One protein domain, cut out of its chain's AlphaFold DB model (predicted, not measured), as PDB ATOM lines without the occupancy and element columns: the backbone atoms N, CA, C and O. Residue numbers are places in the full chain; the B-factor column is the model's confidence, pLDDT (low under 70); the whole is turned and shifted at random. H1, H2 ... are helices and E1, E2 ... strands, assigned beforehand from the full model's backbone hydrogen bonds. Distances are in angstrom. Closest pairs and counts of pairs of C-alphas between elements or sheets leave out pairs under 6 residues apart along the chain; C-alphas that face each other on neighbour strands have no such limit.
ATOM      1  N   ALA A  12     165.485 113.238 142.703       85.81
ATOM      2  CA  ALA A  12     164.717 112.173 143.339       85.81
ATOM      3  C   ALA A  12     163.239 112.528 143.514       85.81
ATOM      4  O   ALA A  12     162.436 111.626 143.687       85.81
ATOM      5  N   LEU A  13     162.876 113.806 143.512       88.12
ATOM      6  CA  LEU A  13     161.492 114.219 143.700       88.12
ATOM      7  C   LEU A  13     161.271 115.554 143.009       88.12
ATOM      8  O   LEU A  13     162.041 116.485 143.236       88.12
ATOM      9  N   ASP A  14     160.226 115.621 142.208       92.88
ATOM     10  CA  ASP A  14     159.534 116.828 141.795       92.88
ATOM     11  C   ASP A  14     158.392 117.119 142.769       92.88
ATOM     12  O   ASP A  14     157.719 116.210 143.256       92.88
ATOM     13  N   PHE A  15     158.206 118.386 143.119       93.25
ATOM     14  CA  PHE A  15     157.146 118.793 144.026       93.25
ATOM     15  C   PHE A  15     156.583 120.158 143.652       93.25
ATOM     16  O   PHE A  15     157.245 120.988 143.033       93.25
ATOM     17  N   GLN A  16     155.366 120.395 144.129       96.81
ATOM     18  CA  GLN A  16     154.707 121.687 144.107       96.81
ATOM     19  C   GLN A  16     154.078 121.921 145.480       96.81
ATOM     20  O   GLN A  16     153.306 121.091 145.966       96.81
ATOM     21  N   VAL A  17     154.427 123.031 146.125       95.94
ATOM     22  CA  VAL A  17     153.870 123.432 147.420       95.94
ATOM     23  C   VAL A  17     152.960 124.638 147.204       95.94
ATOM     24  O   VAL A  17     153.458 125.689 146.804       95.94
ATOM     25  N   PRO A  18     151.644 124.522 147.458       96.62
ATOM     26  CA  PRO A  18     150.752 125.676 147.467       96.62
ATOM     27  C   PRO A  18     151.137 126.633 148.599       96.62
ATOM     28  O   PRO A  18     151.243 126.212 149.752       96.62
ATOM     29  N   MET A  19     151.314 127.908 148.267       95.69
ATOM     30  CA  MET A  19     151.692 128.976 149.191       95.69
ATOM     31  C   MET A  19     150.583 130.030 149.274       95.69
ATOM     32  O   MET A  19     149.494 129.852 148.721       95.69
ATOM     33  N   ALA A  20     150.818 131.114 150.016       91.75
ATOM     34  CA  ALA A  20     149.804 132.137 150.237       91.75
ATOM     35  C   ALA A  20     149.454 132.898 148.949       91.75
ATOM     36  O   ALA A  20     148.275 133.174 148.711       91.75
ATOM     37  N   SER A  21     150.460 133.234 148.131       89.75
ATOM     38  CA  SER A  21     150.266 134.021 146.907       89.75
ATOM     39  C   SER A  21     150.357 133.194 145.620       89.75
ATOM     40  O   SER A  21     149.703 133.518 144.627       89.75
ATOM     41  N   SER A  22     151.138 132.113 145.639       93.31
ATOM     42  CA  SER A  22     151.477 131.312 144.466       93.31
ATOM     43  C   SER A  22     151.723 129.838 144.828       93.31
ATOM     44  O   SER A  22     151.156 129.302 145.780       93.31
ATOM     45  N   SER A  23     152.524 129.134 144.031       96.12
ATOM     46  CA  SER A  23     153.075 127.827 144.379       96.12
ATOM     47  C   SER A  23     154.585 127.864 144.212       96.12
ATOM     48  O   SER A  23     155.081 128.480 143.272       96.12
ATOM     49  N   VAL A  24     155.296 127.184 145.107       97.75
ATOM     50  CA  VAL A  24     156.725 126.911 144.943       97.75
ATOM     51  C   VAL A  24     156.868 125.556 144.269       97.75
ATOM     52  O   VAL A  24     156.461 124.532 144.825       97.75
ATOM     53  N   GLU A  25     157.432 125.555 143.069       97.12
ATOM     54  CA  GLU A  25     157.731 124.351 142.295       97.12
ATOM     55  C   GLU A  25     159.208 124.023 142.445       97.12
ATOM     56  O   GLU A  25     160.051 124.918 142.422       97.12
ATOM     57  N   GLY A  26     159.551 122.751 142.634       95.19
ATOM     58  CA  GLY A  26     160.942 122.406 142.865       95.19
ATOM     59  C   GLY A  26     161.308 120.948 142.678       95.19
ATOM     60  O   GLY A  26     160.480 120.055 142.510       95.19
ATOM     61  N   LEU A  27     162.617 120.730 142.705       93.88
ATOM     62  CA  LEU A  27     163.286 119.471 142.458       93.88
ATOM     63  C   LEU A  27     164.279 119.204 143.591       93.88
ATOM     64  O   LEU A  27     165.246 119.946 143.788       93.88
ATOM     65  N   LEU A  28     164.083 118.108 144.320       92.69
ATOM     66  CA  LEU A  28     165.046 117.623 145.304       92.69
ATOM     67  C   LEU A  28     166.128 116.806 144.595       92.69
ATOM     68  O   LEU A  28     165.846 115.765 143.987       92.69
ATOM     69  N   ALA A  29     167.384 117.238 144.714       91.38
ATOM     70  CA  ALA A  29     168.518 116.482 144.199       91.38
ATOM     71  C   ALA A  29     168.553 115.075 144.811       91.38
ATOM     72  O   ALA A  29     168.267 114.884 145.995       91.38
ATOM     73  N   ARG A  30     168.956 114.067 144.033       87.44
ATOM     74  CA  ARG A  30     169.006 112.671 144.507       87.44
ATOM     75  C   ARG A  30     169.920 112.475 145.714       87.44
ATOM     76  O   ARG A  30     169.642 111.650 146.581       87.44
ATOM     77  N   THR A  31     170.987 113.264 145.783       88.44
ATOM     78  CA  THR A  31     171.921 113.340 146.915       88.44
ATOM     79  C   THR A  31     171.291 113.925 148.178       88.44
ATOM     80  O   THR A  31     171.886 113.830 149.248       88.44
ATOM     81  N   ARG A  32     170.100 114.530 148.065       86.69
ATOM     82  CA  ARG A  32     169.384 115.265 149.119       86.69
ATOM     83  C   ARG A  32     170.175 116.457 149.663       86.69
ATOM     84  O   ARG A  32     169.941 116.891 150.785       86.69
ATOM     85  N   SER A  33     171.133 116.958 148.881       89.56
ATOM     86  CA  SER A  33     172.026 118.052 149.276       89.56
ATOM     87  C   SER A  33     171.552 119.429 148.820       89.56
ATOM     88  O   SER A  33     172.052 120.426 149.326       89.56
ATOM     89  N   SER A  34     170.632 119.490 147.858       93.50
ATOM     90  CA  SER A  34     170.094 120.738 147.323       93.50
ATOM     91  C   SER A  34     168.655 120.560 146.857       93.50
ATOM     92  O   SER A  34     168.219 119.453 146.520       93.50
ATOM     93  N   ILE A  35     167.937 121.677 146.853       95.44
ATOM     94  CA  ILE A  35     166.612 121.822 146.269       95.44
ATOM     95  C   ILE A  35     166.730 122.968 145.272       95.44
ATOM     96  O   ILE A  35     167.144 124.056 145.660       95.44
ATOM     97  N   ASN A  36     166.388 122.709 144.015       94.69
ATOM     98  CA  ASN A  36     166.214 123.759 143.015       94.69
ATOM     99  C   ASN A  36     164.729 124.075 142.971       94.69
ATOM    100  O   ASN A  36     163.936 123.143 142.860       94.69
ATOM    101  N   PHE A  37     164.344 125.333 143.109       96.31
ATOM    102  CA  PHE A  37     162.940 125.707 143.158       96.31
ATOM    103  C   PHE A  37     162.731 127.114 142.612       96.31
ATOM    104  O   PHE A  37     163.660 127.920 142.592       96.31
ATOM    105  N   GLU A  38     161.509 127.380 142.176       95.81
ATOM    106  CA  GLU A  38     161.059 128.662 141.653       95.81
ATOM    107  C   GLU A  38     159.677 129.012 142.212       95.81
ATOM    108  O   GLU A  38     158.918 128.144 142.649       95.81
ATOM    109  N   GLY A  39     159.366 130.304 142.232       94.56
ATOM    110  CA  GLY A  39     158.115 130.838 142.753       94.56
ATOM    111  C   GLY A  39     158.211 132.341 142.990       94.56
ATOM    112  O   GLY A  39     159.209 132.976 142.641       94.56
ATOM    113  N   ASP A  40     157.176 132.912 143.604       95.88
ATOM    114  CA  ASP A  40     157.256 134.277 144.121       95.88
ATOM    115  C   ASP A  40     158.314 134.372 145.232       95.88
ATOM    116  O   ASP A  40     158.442 133.471 146.061       95.88
ATOM    117  N   LEU A  41     159.093 135.456 145.264       95.00
ATOM    118  CA  LEU A  41     160.222 135.579 146.187       95.00
ATOM    119  C   LEU A  41     159.789 135.619 147.663       95.00
ATOM    120  O   LEU A  41     160.501 135.092 148.524       95.00
ATOM    121  N   GLN A  42     158.618 136.185 147.965       96.50
ATOM    122  CA  GLN A  42     158.067 136.163 149.315       96.50
ATOM    123  C   GLN A  42     157.708 134.727 149.710       96.50
ATOM    124  O   GLN A  42     158.191 134.238 150.734       96.50
ATOM    125  N   ASP A  43     156.966 134.015 148.862       97.31
ATOM    126  CA  ASP A  43     156.613 132.608 149.093       97.31
ATOM    127  C   ASP A  43     157.867 131.710 149.189       97.31
ATOM    128  O   ASP A  43     157.951 130.819 150.036       97.31
ATOM    129  N   MET A  44     158.893 131.972 148.376       97.31
ATOM    130  CA  MET A  44     160.181 131.276 148.444       97.31
ATOM    131  C   MET A  44     160.877 131.494 149.791       97.31
ATOM    132  O   MET A  44     161.411 130.542 150.363       97.31
ATOM    133  N   SER A  45     160.852 132.711 150.339       97.31
ATOM    134  CA  SER A  45     161.454 132.992 151.647       97.31
ATOM    135  C   SER A  45     160.737 132.260 152.792       97.31
ATOM    136  O   SER A  45     161.395 131.729 153.691       97.31
ATOM    137  N   GLU A  46     159.409 132.127 152.720       97.88
ATOM    138  CA  GLU A  46     158.608 131.321 153.650       97.88
ATOM    139  C   GLU A  46     158.919 129.825 153.521       97.88
ATOM    140  O   GLU A  46     159.137 129.135 154.523       97.88
ATOM    141  N   PHE A  47     159.023 129.315 152.292       97.81
ATOM    142  CA  PHE A  47     159.403 127.926 152.034       97.81
ATOM    143  C   PHE A  47     160.801 127.599 152.586       97.81
ATOM    144  O   PHE A  47     161.007 126.562 153.225       97.81
ATOM    145  N   VAL A  48     161.765 128.500 152.399       97.75
ATOM    146  CA  VAL A  48     163.126 128.364 152.935       97.75
ATOM    147  C   VAL A  48     163.124 128.406 154.464       97.75
ATOM    148  O   VAL A  48     163.809 127.596 155.102       97.75
ATOM    149  N   GLN A  49     162.339 129.302 155.069       97.88
ATOM    150  CA  GLN A  49     162.158 129.343 156.519       97.88
ATOM    151  C   GLN A  49     161.610 128.006 157.035       97.88
ATOM    152  O   GLN A  49     162.144 127.445 157.995       97.88
ATOM    153  N   TRP A  50     160.596 127.449 156.373       96.56
ATOM    154  CA  TRP A  50     160.051 126.139 156.717       96.56
ATOM    155  C   TRP A  50     161.110 125.035 156.602       96.56
ATOM    156  O   TRP A  50     161.300 124.275 157.557       96.56
ATOM    157  N   CYS A  51     161.889 124.996 155.515       96.19
ATOM    158  CA  CYS A  51     163.005 124.057 155.360       96.19
ATOM    159  C   CYS A  51     164.003 124.147 156.524       96.19
ATOM    160  O   CYS A  51     164.476 123.126 157.033       96.19
ATOM    161  N   ARG A  52     164.298 125.360 157.007       96.12
ATOM    162  CA  ARG A  52     165.198 125.573 158.147       96.12
ATOM    163  C   ARG A  52     164.697 124.902 159.429       96.12
ATOM    164  O   ARG A  52     165.540 124.477 160.223       96.12
ATOM    165  N   THR A  53     163.382 124.766 159.616       95.44
ATOM    166  CA  THR A  53     162.784 124.058 160.767       95.44
ATOM    167  C   THR A  53     162.969 122.540 160.703       95.44
ATOM    168  O   THR A  53     163.036 121.885 161.742       95.44
ATOM    169  N   LEU A  54     163.096 121.981 159.494       93.88
ATOM    170  CA  LEU A  54     163.277 120.546 159.265       93.88
ATOM    171  C   LEU A  54     164.748 120.125 159.339       93.88
ATOM    172  O   LEU A  54     165.066 118.997 159.720       93.88
ATOM    173  N   ILE A  55     165.658 121.020 158.954       92.19
ATOM    174  CA  ILE A  55     167.089 120.726 158.900       92.19
ATOM    175  C   ILE A  55     167.703 120.902 160.302       92.19
ATOM    176  O   ILE A  55     167.530 121.958 160.920       92.19
ATOM    177  N   PRO A  56     168.500 119.936 160.802       93.38
ATOM    178  CA  PRO A  56     169.212 120.068 162.070       93.38
ATOM    179  C   PRO A  56     170.030 121.372 162.182       93.38
ATOM    180  O   PRO A  56     170.771 121.696 161.250       93.38
ATOM    181  N   PRO A  57     169.976 122.104 163.315       92.31
ATOM    182  CA  PRO A  57     170.620 123.419 163.462       92.31
ATOM    183  C   PRO A  57     172.135 123.453 163.220       92.31
ATOM    184  O   PRO A  57     172.679 124.497 162.878       92.31
ATOM    185  N   HIS A  58     172.825 122.323 163.395       92.31
ATOM    186  CA  HIS A  58     174.267 122.213 163.158       92.31
ATOM    187  C   HIS A  58     174.631 122.090 161.666       92.31
ATOM    188  O   HIS A  58     175.799 122.231 161.308       92.31
ATOM    189  N   LEU A  59     173.653 121.820 160.793       94.00
ATOM    190  CA  LEU A  59     173.843 121.787 159.346       94.00
ATOM    191  C   LEU A  59     173.581 123.169 158.746       94.00
ATOM    192  O   LEU A  59     172.587 123.832 159.059       94.00
ATOM    193  N   ARG A  60     174.465 123.582 157.834       94.31
ATOM    194  CA  ARG A  60     174.317 124.834 157.086       94.31
ATOM    195  C   ARG A  60     173.174 124.717 156.079       94.31
ATOM    196  O   ARG A  60     173.083 123.710 155.385       94.31
ATOM    197  N   LEU A  61     172.358 125.763 155.990       96.69
ATOM    198  CA  LEU A  61     171.380 125.963 154.922       96.69
ATOM    199  C   LEU A  61     171.732 127.267 154.212       96.69
ATOM    200  O   LEU A  61     171.866 128.300 154.870       96.69
ATOM    201  N   ILE A  62     171.916 127.188 152.900       96.88
ATOM    202  CA  ILE A  62     172.200 128.332 152.038       96.88
ATOM    203  C   ILE A  62     171.012 128.491 151.096       96.88
ATOM    204  O   ILE A  62     170.607 127.516 150.465       96.88
ATOM    205  N   PHE A  63     170.464 129.699 151.041       97.25
ATOM    206  CA  PHE A  63     169.524 130.122 150.010       97.25
ATOM    207  C   PHE A  63     170.274 131.035 149.043       97.25
ATOM    208  O   PHE A  63     170.943 131.961 149.494       97.25
ATOM    209  N   CYS A  64     170.228 130.745 147.750       96.38
ATOM    210  CA  CYS A  64     170.974 131.487 146.741       96.38
ATOM    211  C   CYS A  64     170.245 131.479 145.398       96.38
ATOM    212  O   CYS A  64     169.429 130.590 145.149       96.38
ATOM    213  N   ASP A  65     170.570 132.441 144.533       93.69
ATOM    214  CA  ASP A  65     170.143 132.394 143.132       93.69
ATOM    215  C   ASP A  65     170.888 131.301 142.339       93.69
ATOM    216  O   ASP A  65     171.866 130.712 142.813       93.69
ATOM    217  N   GLU A  66     170.427 131.030 141.115       87.38
ATOM    218  CA  GLU A  66     171.005 130.012 140.223       87.38
ATOM    219  C   GLU A  66     172.485 130.276 139.882       87.38
ATOM    220  O   GLU A  66     173.281 129.344 139.753       87.38
ATOM    221  N   GLY A  67     172.873 131.547 139.766       87.12
ATOM    222  CA  GLY A  67     174.245 131.976 139.504       87.12
ATOM    223  C   GLY A  67     175.122 132.082 140.755       87.12
ATOM    224  O   GLY A  67     176.312 132.366 140.618       87.12
ATOM    225  N   MET A  68     174.565 131.849 141.950       84.75
ATOM    226  CA  MET A  68     175.196 132.078 143.253       84.75
ATOM    227  C   MET A  68     175.735 133.511 143.429       84.75
ATOM    228  O   MET A  68     176.772 133.706 144.068       84.75
ATOM    229  N   ASN A  69     175.060 134.514 142.857       86.31
ATOM    230  CA  ASN A  69     175.469 135.916 143.008       86.31
ATOM    231  C   ASN A  69     174.955 136.514 144.325       86.31
ATOM    232  O   ASN A  69     175.711 137.183 145.027       86.31
ATOM    233  N   GLY A  70     173.704 136.225 144.675       90.25
ATOM    234  CA  GLY A  70     173.105 136.446 145.982       90.25
ATOM    235  C   GLY A  70     173.089 135.157 146.800       90.25
ATOM    236  O   GLY A  70     172.613 134.119 146.334       90.25
ATOM    237  N   GLU A  71     173.600 135.216 148.033       95.06
ATOM    238  CA  GLU A  71     173.530 134.118 148.999       95.06
ATOM    239  C   GLU A  71     173.117 134.594 150.396       95.06
ATOM    240  O   GLU A  71     173.553 135.631 150.899       95.06
ATOM    241  N   VAL A  72     172.321 133.767 151.070       97.12
ATOM    242  CA  VAL A  72     171.887 133.958 152.451       97.12
ATOM    243  C   VAL A  72     172.166 132.692 153.245       97.12
ATOM    244  O   VAL A  72     171.699 131.597 152.926       97.12
ATOM    245  N   LYS A  73     172.903 132.849 154.345       96.88
ATOM    246  CA  LYS A  73     173.087 131.799 155.355       96.88
ATOM    247  C   LYS A  73     171.883 131.793 156.281       96.88
ATOM    248  O   LYS A  73     171.809 132.594 157.209       96.88
ATOM    249  N   VAL A  74     170.963 130.868 156.045       97.31
ATOM    250  CA  VAL A  74     169.706 130.797 156.787       97.31
ATOM    251  C   VAL A  74     169.943 130.127 158.134       97.31
ATOM    252  O   VAL A  74     170.312 128.947 158.219       97.31
ATOM    253  N   THR A  75     169.719 130.881 159.204       95.56
ATOM    254  CA  THR A  75     169.868 130.406 160.583       95.56
ATOM    255  C   THR A  75     168.497 130.194 161.236       95.56
ATOM    256  O   THR A  75     167.537 130.851 160.843       95.56
ATOM    257  N   PRO A  76     168.367 129.292 162.232       90.38
ATOM    258  CA  PRO A  76     167.092 129.033 162.910       90.38
ATOM    259  C   PRO A  76     166.315 130.254 163.442       90.38
ATOM    260  O   PRO A  76     165.092 130.185 163.414       90.38
ATOM    261  N   PRO A  77     166.944 131.341 163.939       92.88
ATOM    262  CA  PRO A  77     166.193 132.507 164.410       92.88
ATOM    263  C   PRO A  77     165.644 133.407 163.294       92.88
ATOM    264  O   PRO A  77     164.870 134.304 163.609       92.88
ATOM    265  N   MET A  78     166.040 133.215 162.030       97.50
ATOM    266  CA  MET A  78     165.584 134.080 160.940       97.50
ATOM    267  C   MET A  78     164.109 133.841 160.614       97.50
ATOM    268  O   MET A  78     163.651 132.703 160.481       97.50
ATOM    269  N   THR A  79     163.379 134.936 160.446       97.88
ATOM    270  CA  THR A  79     162.037 134.948 159.868       97.88
ATOM    271  C   THR A  79     162.093 134.897 158.337       97.88
ATOM    272  O   THR A  79     163.147 135.132 157.747       97.88
ATOM    273  N   ALA A  80     160.969 134.602 157.675       97.38
ATOM    274  CA  ALA A  80     160.867 134.728 156.217       97.38
ATOM    275  C   ALA A  80     161.230 136.150 155.745       97.38
ATOM    276  O   ALA A  80     161.990 136.311 154.795       97.38
ATOM    277  N   GLU A  81     160.779 137.175 156.475       97.88
ATOM    278  CA  GLU A  81     161.116 138.573 156.193       97.88
ATOM    279  C   GLU A  81     162.625 138.840 156.322       97.88
ATOM    280  O   GLU A  81     163.210 139.455 155.432       97.88
ATOM    281  N   ASP A  82     163.290 138.311 157.359       98.25
ATOM    282  CA  ASP A  82     164.751 138.426 157.496       98.25
ATOM    283  C   ASP A  82     165.486 137.773 156.317       98.25
ATOM    284  O   ASP A  82     166.491 138.301 155.839       98.25
ATOM    285  N   ILE A  83     165.002 136.616 155.849       98.19
ATOM    286  CA  ILE A  83     165.575 135.892 154.706       98.19
ATOM    287  C   ILE A  83     165.415 136.716 153.428       98.19
ATOM    288  O   ILE A  83     166.391 136.893 152.701       98.19
ATOM    289  N   LEU A  84     164.218 137.249 153.182       97.31
ATOM    290  CA  LEU A  84     163.912 138.084 152.023       97.31
ATOM    291  C   LEU A  84     164.796 139.336 151.979       97.31
ATOM    292  O   LEU A  84     165.435 139.619 150.965       97.31
ATOM    293  N   GLN A  85     164.888 140.061 153.097       97.38
ATOM    294  CA  GLN A  85     165.714 141.266 153.192       97.38
ATOM    295  C   GLN A  85     167.203 140.952 153.023       97.38
ATOM    296  O   GLN A  85     167.915 141.677 152.325       97.38
ATOM    297  N   ALA A  86     167.682 139.858 153.620       97.06
ATOM    298  CA  ALA A  86     169.062 139.418 153.451       97.06
ATOM    299  C   ALA A  86     169.371 139.049 151.992       97.06
ATOM    300  O   ALA A  86     170.464 139.347 151.512       97.06
ATOM    301  N   PHE A  87     168.417 138.442 151.283       96.38
ATOM    302  CA  PHE A  87     168.595 138.045 149.890       96.38
ATOM    303  C   PHE A  87     168.706 139.265 148.971       96.38
ATOM    304  O   PHE A  87     169.689 139.384 148.239       96.38
ATOM    305  N   HIS A  88     167.816 140.249 149.123       94.44
ATOM    306  CA  HIS A  88     167.932 141.524 148.409       94.44
ATOM    307  C   HIS A  88     169.239 142.263 148.712       94.44
ATOM    308  O   HIS A  88     169.892 142.785 147.809       94.44
ATOM    309  N   ALA A  89     169.668 142.275 149.978       94.12
ATOM    310  CA  ALA A  89     170.942 142.878 150.363       94.12
ATOM    311  C   ALA A  89     172.159 142.150 149.758       94.12
ATOM    312  O   ALA A  89     173.224 142.753 149.623       94.12
ATOM    313  N   SER A  90     172.008 140.874 149.388       90.75
ATOM    314  CA  SER A  90     173.051 140.071 148.744       90.75
ATOM    315  C   SER A  90     173.146 140.268 147.225       90.75
ATOM    316  O   SER A  90     174.107 139.798 146.626       90.75
ATOM    317  N   GLY A  91     172.211 141.006 146.613       85.81
ATOM    318  CA  GLY A  91     172.160 141.235 145.163       85.81
ATOM    319  C   GLY A  91     171.258 140.264 144.394       85.81
ATOM    320  O   GLY A  91     171.351 140.228 143.166       85.81
TER     321      GLY A  91
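What this domain is: This is residues 12 to 91 of the 92 residues of an uncharacterized protein of Archangium violaceum Cb vi76 (UniProt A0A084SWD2). Helix H1 sits in the middle, packed between a three-strand sheet, E1 E2 E3, on one side and the small hairpin E4 E5 and helix H2 on another. H1 covers one face of the larger sheet, making two layers; H2 packs on the hairpin, chiefly on E5, and comes closest to H1 with its first residue, Ala 80, the C-alphas of Glu 46 and Ala 80 being 4.8 A apart. The printed part has 80 residues, with five named strands and two named helices in the order E1 E2 E3 H1 E4 E5 H2 along the chain; the class is mixed, helices and strands, and both sheets are antiparallel, the larger in the order E1, E2, E3. It is compact and rounded, with a radius of gyration of the C-alphas of 12.0 A and spans of 31 by 31 by 25 A.

How they stand to each other: Begin with E1, residues 12 to 18, E2, residues 23 to 29, and E3, residues 35 to 38: a meander, each strand the antiparallel neighbour of the one before. Look for N 15 and O 26 at 2.9 A, and N 27 and O 36 at 2.8 A. H1, residues 41 to 54, is on this sheet at a height of 9.3 A, over E2 and slantwise to it at 45 degrees on the local plane; their closest C-alphas, Val 24 and Met 44, are 6.6 A apart. Next, E4, residues 61 to 64, and E5, residues 71 to 74, form an antiparallel hairpin, with N 72 and O 63 at 2.8 A. The closest C-alphas of H1 and E4, Arg 52 and Leu 61, are 7.0 A apart. H2, residues 80 to 89, has its closest C-alpha to E5 at Phe 87, 5.8 A from that of Val 72. H1 and H2 touch at a steep tilt of 60 degrees, opposite ways, the closest C-alphas being Glu 46 and Ala 80 at 4.8 A. H2 is apart from E1, E2 and E3. In H1 and H2 every O i to N i+4 pair is within hydrogen-bond range.

Where its parts are: Find C-alpha 12 at (164.717, 112.173, 143.339); from there E1 runs 19.9 A, and E2 comes back over 19.2 A. H1 starts at C-alpha 41, (160.222, 135.579, 146.187), and runs 20.2 A. H2 runs 14.2 A to C-alpha 89 at (170.942, 142.878, 150.363).

The domain as a whole: The two C-alphas farthest apart, Ala 12 and Ala 89, are 32.1 A apart. The printed part has no cut and no long link. The mean pLDDT of the printed part is 94.2, and no printed residue is under 70.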